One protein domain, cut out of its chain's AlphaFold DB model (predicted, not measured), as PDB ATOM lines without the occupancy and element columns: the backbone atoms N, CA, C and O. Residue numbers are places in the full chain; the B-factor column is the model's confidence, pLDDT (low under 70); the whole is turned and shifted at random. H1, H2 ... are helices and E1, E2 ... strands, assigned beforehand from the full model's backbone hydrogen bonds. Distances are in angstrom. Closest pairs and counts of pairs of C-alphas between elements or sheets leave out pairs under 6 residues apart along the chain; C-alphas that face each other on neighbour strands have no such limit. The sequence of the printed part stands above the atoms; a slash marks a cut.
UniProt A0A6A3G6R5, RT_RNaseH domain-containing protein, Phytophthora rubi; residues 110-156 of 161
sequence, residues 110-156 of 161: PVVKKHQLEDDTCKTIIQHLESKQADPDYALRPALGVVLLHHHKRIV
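AT A GLANCE: This is residues 110 to 156 of the 161 residues of the protein "RT_RNaseH domain-containing protein" of Phytophthora rubi (UniProt A0A6A3G6R5). Two helices joined end to end at a corner, H1 and H2, arch over a small hairpin of two strands, E1 and E2. H1 covers E2, H2 reaches across both strands, and after E2 the last residues fold back, with 154 to 155 paired beside its end. The printed part has 47 residues, with two named helices and two named strands in the order H1, H2, E1, E2; the sheet, of order E1 - E2, is antiparallel, and the class is mixed, helices and strands. The whole is compact, with a radius of gyration of the C-alphas of 9.9 A, and rounded, spanning 26 by 21 by 13 A.

IN THESE COORDINATES: H1 is residues 110 to 118, 12.4 A from first to last C-alpha, and begins at C-alpha 110 at (114.070, 59.356, 189.666). H2 is residues 120 to 130, 15.4 A long, and ends at C-alpha 130 at (115.342, 53.849, 170.550). E1 is residues 138 to 143, 14.3 A long. E2 is residues 146 to 151, 15.9 A long, and ends at C-alpha 151 at (101.636, 53.342, 177.631).

HOW THE PARTS SIT: H1 and H2 only just touch, and only at the corner by their link, with 3 pairs of C-alphas within 8 A; the closest C-alphas are those of Gln 116 and Cys 122, 5.4 A apart. Their lines are about perpendicular, at 83 degrees. In both helices every O i to N i+4 pair is within hydrogen-bond range. H1 and E2 have their closest C-alphas at Lys 113 and Leu 148, 6.1 A apart, while H1 and E1 are apart. The closest C-alphas of H2 and E1 are those of Leu 129 and Ala 139, 7.2 A apart. Those of H2 and E2 are at Ile 126 and Leu 149, 7.3 A apart. E1 and E2 form a hairpin of antiparallel neighbours, with 145 degrees between their directions. Among their pairs within hydrogen-bond range are N 143 and O 146 at 2.8 A and N 139 and O 150 at 3.0 A. Residues 150 to 151 of E2 also pair, antiparallel, with residues 154 to 155.

THE WHOLE: The two C-alphas farthest apart are those of Val 111 and Gln 133, 26.7 A. The printed part runs from 110 to 156 and has no cut. The links H1 to H2 and E1 to E2 are tight, the link H2 to E1 is short with 7 residues, and no link is long. The mean pLDDT of the printed part is 84.8, and the model's confidence is under 70 at residues 132 to 134, which are in the link from H2 to E1.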
ATOM      1  N   PRO A 110     112.822  60.111 189.568       86.12
ATOM      2  CA  PRO A 110     114.070  59.356 189.666       86.12
ATOM      3  C   PRO A 110     113.924  57.899 190.130       86.12
ATOM      4  O   PRO A 110     114.533  57.013 189.523       86.12
ATOM      5  N   VAL A 111     113.111  57.624 191.154       85.31
ATOM      6  CA  VAL A 111     112.867  56.262 191.656       85.31
ATOM      7  C   VAL A 111     112.102  55.437 190.628       85.31
ATOM      8  O   VAL A 111     112.507  54.313 190.334       85.31
ATOM      9  N   VAL A 112     111.056  55.992 190.011       86.12
ATOM     10  CA  VAL A 112     110.321  55.303 188.933       86.12
ATOM     11  C   VAL A 112     111.247  54.995 187.761       86.12
ATOM     12  O   VAL A 112     111.232  53.886 187.231       86.12
ATOM     13  N   LYS A 113     112.105  55.945 187.380       87.50
ATOM     14  CA  LYS A 113     113.080  55.748 186.305       87.50
ATOM     15  C   LYS A 113     114.073  54.636 186.635       87.50
ATOM     16  O   LYS A 113     114.407  53.852 185.752       87.50
ATOM     17  N   LYS A 114     114.537  54.554 187.885       87.50
ATOM     18  CA  LYS A 114     115.407  53.465 188.337       87.50
ATOM     19  C   LYS A 114     114.716  52.107 188.174       87.50
ATOM     20  O   LYS A 114     115.298  51.234 187.545       87.50
ATOM     21  N   HIS A 115     113.469  51.965 188.627       87.31
ATOM     22  CA  HIS A 115     112.714  50.712 188.493       87.31
ATOM     23  C   HIS A 115     112.439  50.345 187.024       87.31
ATOM     24  O   HIS A 115     112.651  49.204 186.632       87.31
ATOM     25  N   GLN A 116     112.088  51.315 186.168       88.19
ATOM     26  CA  GLN A 116     111.941  51.083 184.720       88.19
ATOM     27  C   GLN A 116     113.245  50.612 184.055       88.19
ATOM     28  O   GLN A 116     113.212  49.882 183.066       88.19
ATOM     29  N   LEU A 117     114.398  51.054 184.561       87.06
ATOM     30  CA  LEU A 117     115.708  50.615 184.085       87.06
ATOM     31  C   LEU A 117     116.172  49.307 184.721       87.06
ATOM     32  O   LEU A 117     117.150  48.755 184.232       87.06
ATOM     33  N   GLU A 118     115.542  48.832 185.791       87.75
ATOM     34  CA  GLU A 118     115.837  47.546 186.430       87.75
ATOM     35  C   GLU A 118     114.955  46.428 185.869       87.75
ATOM     36  O   GLU A 118     115.462  45.322 185.672       87.75
ATOM     37  N   ASP A 119     113.708  46.731 185.507       88.38
ATOM     38  CA  ASP A 119     112.774  45.786 184.902       88.38
ATOM     39  C   ASP A 119     113.170  45.406 183.464       88.38
ATOM     40  O   ASP A 119     113.372  46.250 182.583       88.38
ATOM     41  N   ASP A 120     113.269  44.103 183.205       86.88
ATOM     42  CA  ASP A 120     113.719  43.567 181.919       86.88
ATOM     43  C   ASP A 120     112.725  43.852 180.787       86.88
ATOM     44  O   ASP A 120     113.134  44.061 179.636       86.88
ATOM     45  N   THR A 121     111.424  43.925 181.095       87.81
ATOM     46  CA  THR A 121     110.403  44.229 180.085       87.81
ATOM     47  C   THR A 121     110.471  45.694 179.663       87.81
ATOM     48  O   THR A 121     110.548  45.989 178.467       87.81
ATOM     49  N   CYS A 122     110.571  46.614 180.625       86.88
ATOM     50  CA  CYS A 122     110.738  48.041 180.393       86.88
ATOM     51  C   CYS A 122     112.027  48.333 179.619       86.88
ATOM     52  O   CYS A 122     111.968  49.041 178.614       86.88
ATOM     53  N   LYS A 123     113.170  47.738 179.995       87.81
ATOM     54  CA  LYS A 123     114.429  47.858 179.229       87.81
ATOM     55  C   LYS A 123     114.252  47.447 177.773       87.81
ATOM     56  O   LYS A 123     114.685  48.167 176.873       87.81
ATOM     57  N   THR A 124     113.616  46.298 177.545       87.75
ATOM     58  CA  THR A 124     113.387  45.771 176.198       87.75
ATOM     59  C   THR A 124     112.553  46.758 175.388       87.75
ATOM     60  O   THR A 124     112.936  47.118 174.277       87.75
ATOM     61  N   ILE A 125     111.459  47.272 175.954       87.00
ATOM     62  CA  ILE A 125     110.587  48.250 175.288       87.00
ATOM     63  C   ILE A 125     111.339  49.557 174.997       87.00
ATOM     64  O   ILE A 125     111.243  50.087 173.891       87.00
ATOM     65  N   ILE A 126     112.134  50.059 175.945       87.31
ATOM     66  CA  ILE A 126     112.945  51.273 175.773       87.31
ATOM     67  C   ILE A 126     113.949  51.100 174.619       87.31
ATOM     68  O   ILE A 126     114.040  51.971 173.756       87.31
ATOM     69  N   GLN A 127     114.631  49.955 174.526       87.19
ATOM     70  CA  GLN A 127     115.559  49.657 173.424       87.19
ATOM     71  C   GLN A 127     114.855  49.567 172.057       87.19
ATOM     72  O   GLN A 127     115.387  50.028 171.042       87.19
ATOM     73  N   HIS A 128     113.644  49.003 172.009       86.94
ATOM     74  CA  HIS A 128     112.832  48.952 170.783       86.94
ATOM     75  C   HIS A 128     112.358  50.350 170.351       86.94
ATOM     76  O   HIS A 128     112.348  50.669 169.157       86.94
ATOM     77  N   LEU A 129     112.048  51.222 171.318       85.56
ATOM     78  CA  LEU A 129     111.719  52.628 171.076       85.56
ATOM     79  C   LEU A 129     112.909  53.409 170.499       85.56
ATOM     80  O   LEU A 129     112.742  54.164 169.540       85.56
ATOM     81  N   GLU A 130     114.115  53.196 171.028       82.62
ATOM     82  CA  GLU A 130     115.342  53.849 170.550       82.62
ATOM     83  C   GLU A 130     115.781  53.353 169.161       82.62
ATOM     84  O   GLU A 130     116.250  54.137 168.334       82.62
ATOM     85  N   SER A 131     115.570  52.068 168.863       80.94
ATOM     86  CA  SER A 131     115.908  51.443 167.573       80.94
ATOM     87  C   SER A 131     114.871  51.670 166.459       80.94
ATOM     88  O   SER A 131     115.039  51.160 165.349       80.94
ATOM     89  N   LYS A 132     113.831  52.484 166.706       69.38
ATOM     90  CA  LYS A 132     112.722  52.800 165.777       69.38
ATOM     91  C   LYS A 132     111.890  51.588 165.319       69.38
ATOM     92  O   LYS A 132     111.178  51.684 164.321       69.38
ATOM     93  N   GLN A 133     111.921  50.483 166.061       67.62
ATOM     94  CA  GLN A 133     110.993  49.352 165.918       67.62
ATOM     95  C   GLN A 133     109.957  49.404 167.043       67.62
ATOM     96  O   GLN A 133     109.867  48.507 167.876       67.62
ATOM     97  N   ALA A 134     109.217  50.508 167.104       68.75
ATOM     98  CA  ALA A 134     108.337  50.805 168.223       68.75
ATOM     99  C   ALA A 134     106.870  50.498 167.915       68.75
ATOM    100  O   ALA A 134     106.358  50.871 166.858       68.75
ATOM    101  N   ASP A 135     106.196  49.893 168.886       73.12
ATOM    102  CA  ASP A 135     104.739  49.861 168.962       73.12
ATOM    103  C   ASP A 135     104.205  51.297 169.195       73.12
ATOM    104  O   ASP A 135     104.747  52.002 170.056       73.12
ATOM    105  N   PRO A 136     103.187  51.772 168.443       76.44
ATOM    106  CA  PRO A 136     102.606  53.110 168.622       76.44
ATOM    107  C   PRO A 136     102.051  53.379 170.030       76.44
ATOM    108  O   PRO A 136     101.880  54.546 170.402       76.44
ATOM    109  N   ASP A 137     101.780  52.335 170.807       83.75
ATOM    110  CA  ASP A 137     101.139  52.443 172.112       83.75
ATOM    111  C   ASP A 137     102.110  52.855 173.230       83.75
ATOM    112  O   ASP A 137     101.677  53.394 174.263       83.75
ATOM    113  N   TYR A 138     103.418  52.676 173.005       87.12
ATOM    114  CA  TYR A 138     104.484  53.028 173.938       87.12
ATOM    115  C   TYR A 138     105.254  54.276 173.501       87.12
ATOM    116  O   TYR A 138     105.558  54.484 172.328       87.12
ATOM    117  N   ALA A 139     105.604  55.134 174.461       89.12
ATOM    118  CA  ALA A 139     106.390  56.335 174.188       89.12
ATOM    119  C   ALA A 139     107.217  56.773 175.398       89.12
ATOM    120  O   ALA A 139     106.755  56.701 176.534       89.12
ATOM    121  N   LEU A 140     108.402  57.328 175.142       88.25
ATOM    122  CA  LEU A 140     109.181  58.050 176.148       88.25
ATOM    123  C   LEU A 140     108.683  59.494 176.243       88.25
ATOM    124  O   LEU A 140     108.685  60.217 175.243       88.25
ATOM    125  N   ARG A 141     108.234  59.922 177.429       88.62
ATOM    126  CA  ARG A 141     107.721  61.285 177.651       88.62
ATOM    127  C   ARG A 141     108.248  61.892 178.954       88.62
ATOM    128  O   ARG A 141     108.492  61.155 179.906       88.62
ATOM    129  N   PRO A 142     108.419  63.225 179.018       87.88
ATOM    130  CA  PRO A 142     108.745  63.908 180.265       87.88
ATOM    131  C   PRO A 142     107.580  63.837 181.262       87.88
ATOM    132  O   PRO A 142     106.467  64.256 180.939       87.88
ATOM    133  N   ALA A 143     107.845  63.342 182.468       83.25
ATOM    134  CA  ALA A 143     106.931  63.303 183.604       83.25
ATOM    135  C   ALA A 143     107.736  63.271 184.916       83.25
ATOM    136  O   ALA A 143     108.810  62.679 184.970       83.25
ATOM    137  N   LEU A 144     107.234  63.915 185.976       82.44
ATOM    138  CA  LEU A 144     107.878  63.911 187.304       82.44
ATOM    139  C   LEU A 144     109.357  64.368 187.272       82.44
ATOM    140  O   LEU A 144     110.217  63.808 187.943       82.44
ATOM    141  N   GLY A 145     109.678  65.358 186.428       81.56
ATOM    142  CA  GLY A 145     111.036  65.911 186.296       81.56
ATOM    143  C   GLY A 145     112.034  65.047 185.512       81.56
ATOM    144  O   GLY A 145     113.169  65.473 185.303       81.56
ATOM    145  N   VAL A 146     111.630  63.870 185.028       88.19
ATOM    146  CA  VAL A 146     112.471  62.945 184.252       88.19
ATOM    147  C   VAL A 146     111.743  62.452 182.996       88.19
ATOM    148  O   VAL A 146     110.578  62.755 182.774       88.19
ATOM    149  N   VAL A 147     112.432  61.720 182.120       89.31
ATOM    150  CA  VAL A 147     111.796  61.024 180.987       89.31
ATOM    151  C   VAL A 147     111.468  59.602 181.421       89.31
ATOM    152  O   VAL A 147     112.377  58.888 181.850       89.31
ATOM    153  N   LEU A 148     110.197  59.220 181.299       90.25
ATOM    154  CA  LEU A 148     109.668  57.916 181.698       90.25
ATOM    155  C   LEU A 148     109.032  57.197 180.508       90.25
ATOM    156  O   LEU A 148     108.646  57.822 179.514       90.25
ATOM    157  N   LEU A 149     108.902  55.877 180.626       90.31
ATOM    158  CA  LEU A 149     108.107  55.056 179.720       90.31
ATOM    159  C   LEU A 149     106.607  55.253 179.985       90.31
ATOM    160  O   LEU A 149     106.145  55.145 181.124       90.31
ATOM    161  N   HIS A 150     105.846  55.525 178.926       90.12
ATOM    162  CA  HIS A 150     104.392  55.633 178.955       90.12
ATOM    163  C   HIS A 150     103.740  54.592 178.049       90.12
ATOM    164  O   HIS A 150     104.248  54.316 176.966       90.12
ATOM    165  N   HIS A 151     102.559  54.126 178.450       88.56
ATOM    166  CA  HIS A 151     101.636  53.342 177.631       88.56
ATOM    167  C   HIS A 151     100.286  54.064 177.573       88.56
ATOM    168  O   HIS A 151      99.720  54.397 178.617       88.56
ATOM    169  N   HIS A 152      99.779  54.378 176.375       81.94
ATOM    170  CA  HIS A 152      98.487  55.066 176.197       81.94
ATOM    171  C   HIS A 152      98.293  56.307 177.106       81.94
ATOM    172  O   HIS A 152      97.209  56.561 177.635       81.94
ATOM    173  N   LYS A 153      99.358  57.107 177.282       78.19
ATOM    174  CA  LYS A 153      99.433  58.321 178.132       78.19
ATOM    175  C   LYS A 153      99.523  58.098 179.651       78.19
ATOM    176  O   LYS A 153      99.570  59.088 180.376       78.19
ATOM    177  N   ARG A 154      99.623  56.864 180.146       84.06
ATOM    178  CA  ARG A 154      99.898  56.565 181.565       84.06
ATOM    179  C   ARG A 154     101.362  56.190 181.759       84.06
ATOM    180  O   ARG A 154     101.942  55.602 180.853       84.06
ATOM    181  N   ILE A 155     101.945  56.544 182.905       84.31
ATOM    182  CA  ILE A 155     103.304  56.120 183.272       84.31
ATOM    183  C   ILE A 155     103.269  54.612 183.521       84.31
ATOM    184  O   ILE A 155     102.370  54.123 184.205       84.31
ATOM    185  N   VAL A 156     104.220  53.885 182.943       84.94
ATOM    186  CA  VAL A 156     104.400  52.459 183.224       84.94
ATOM    187  C   VAL A 156     105.156  52.345 184.541       84.94
ATOM    188  O   VAL A 156     106.287  52.807 184.648       84.94
TER     189      VAL A 156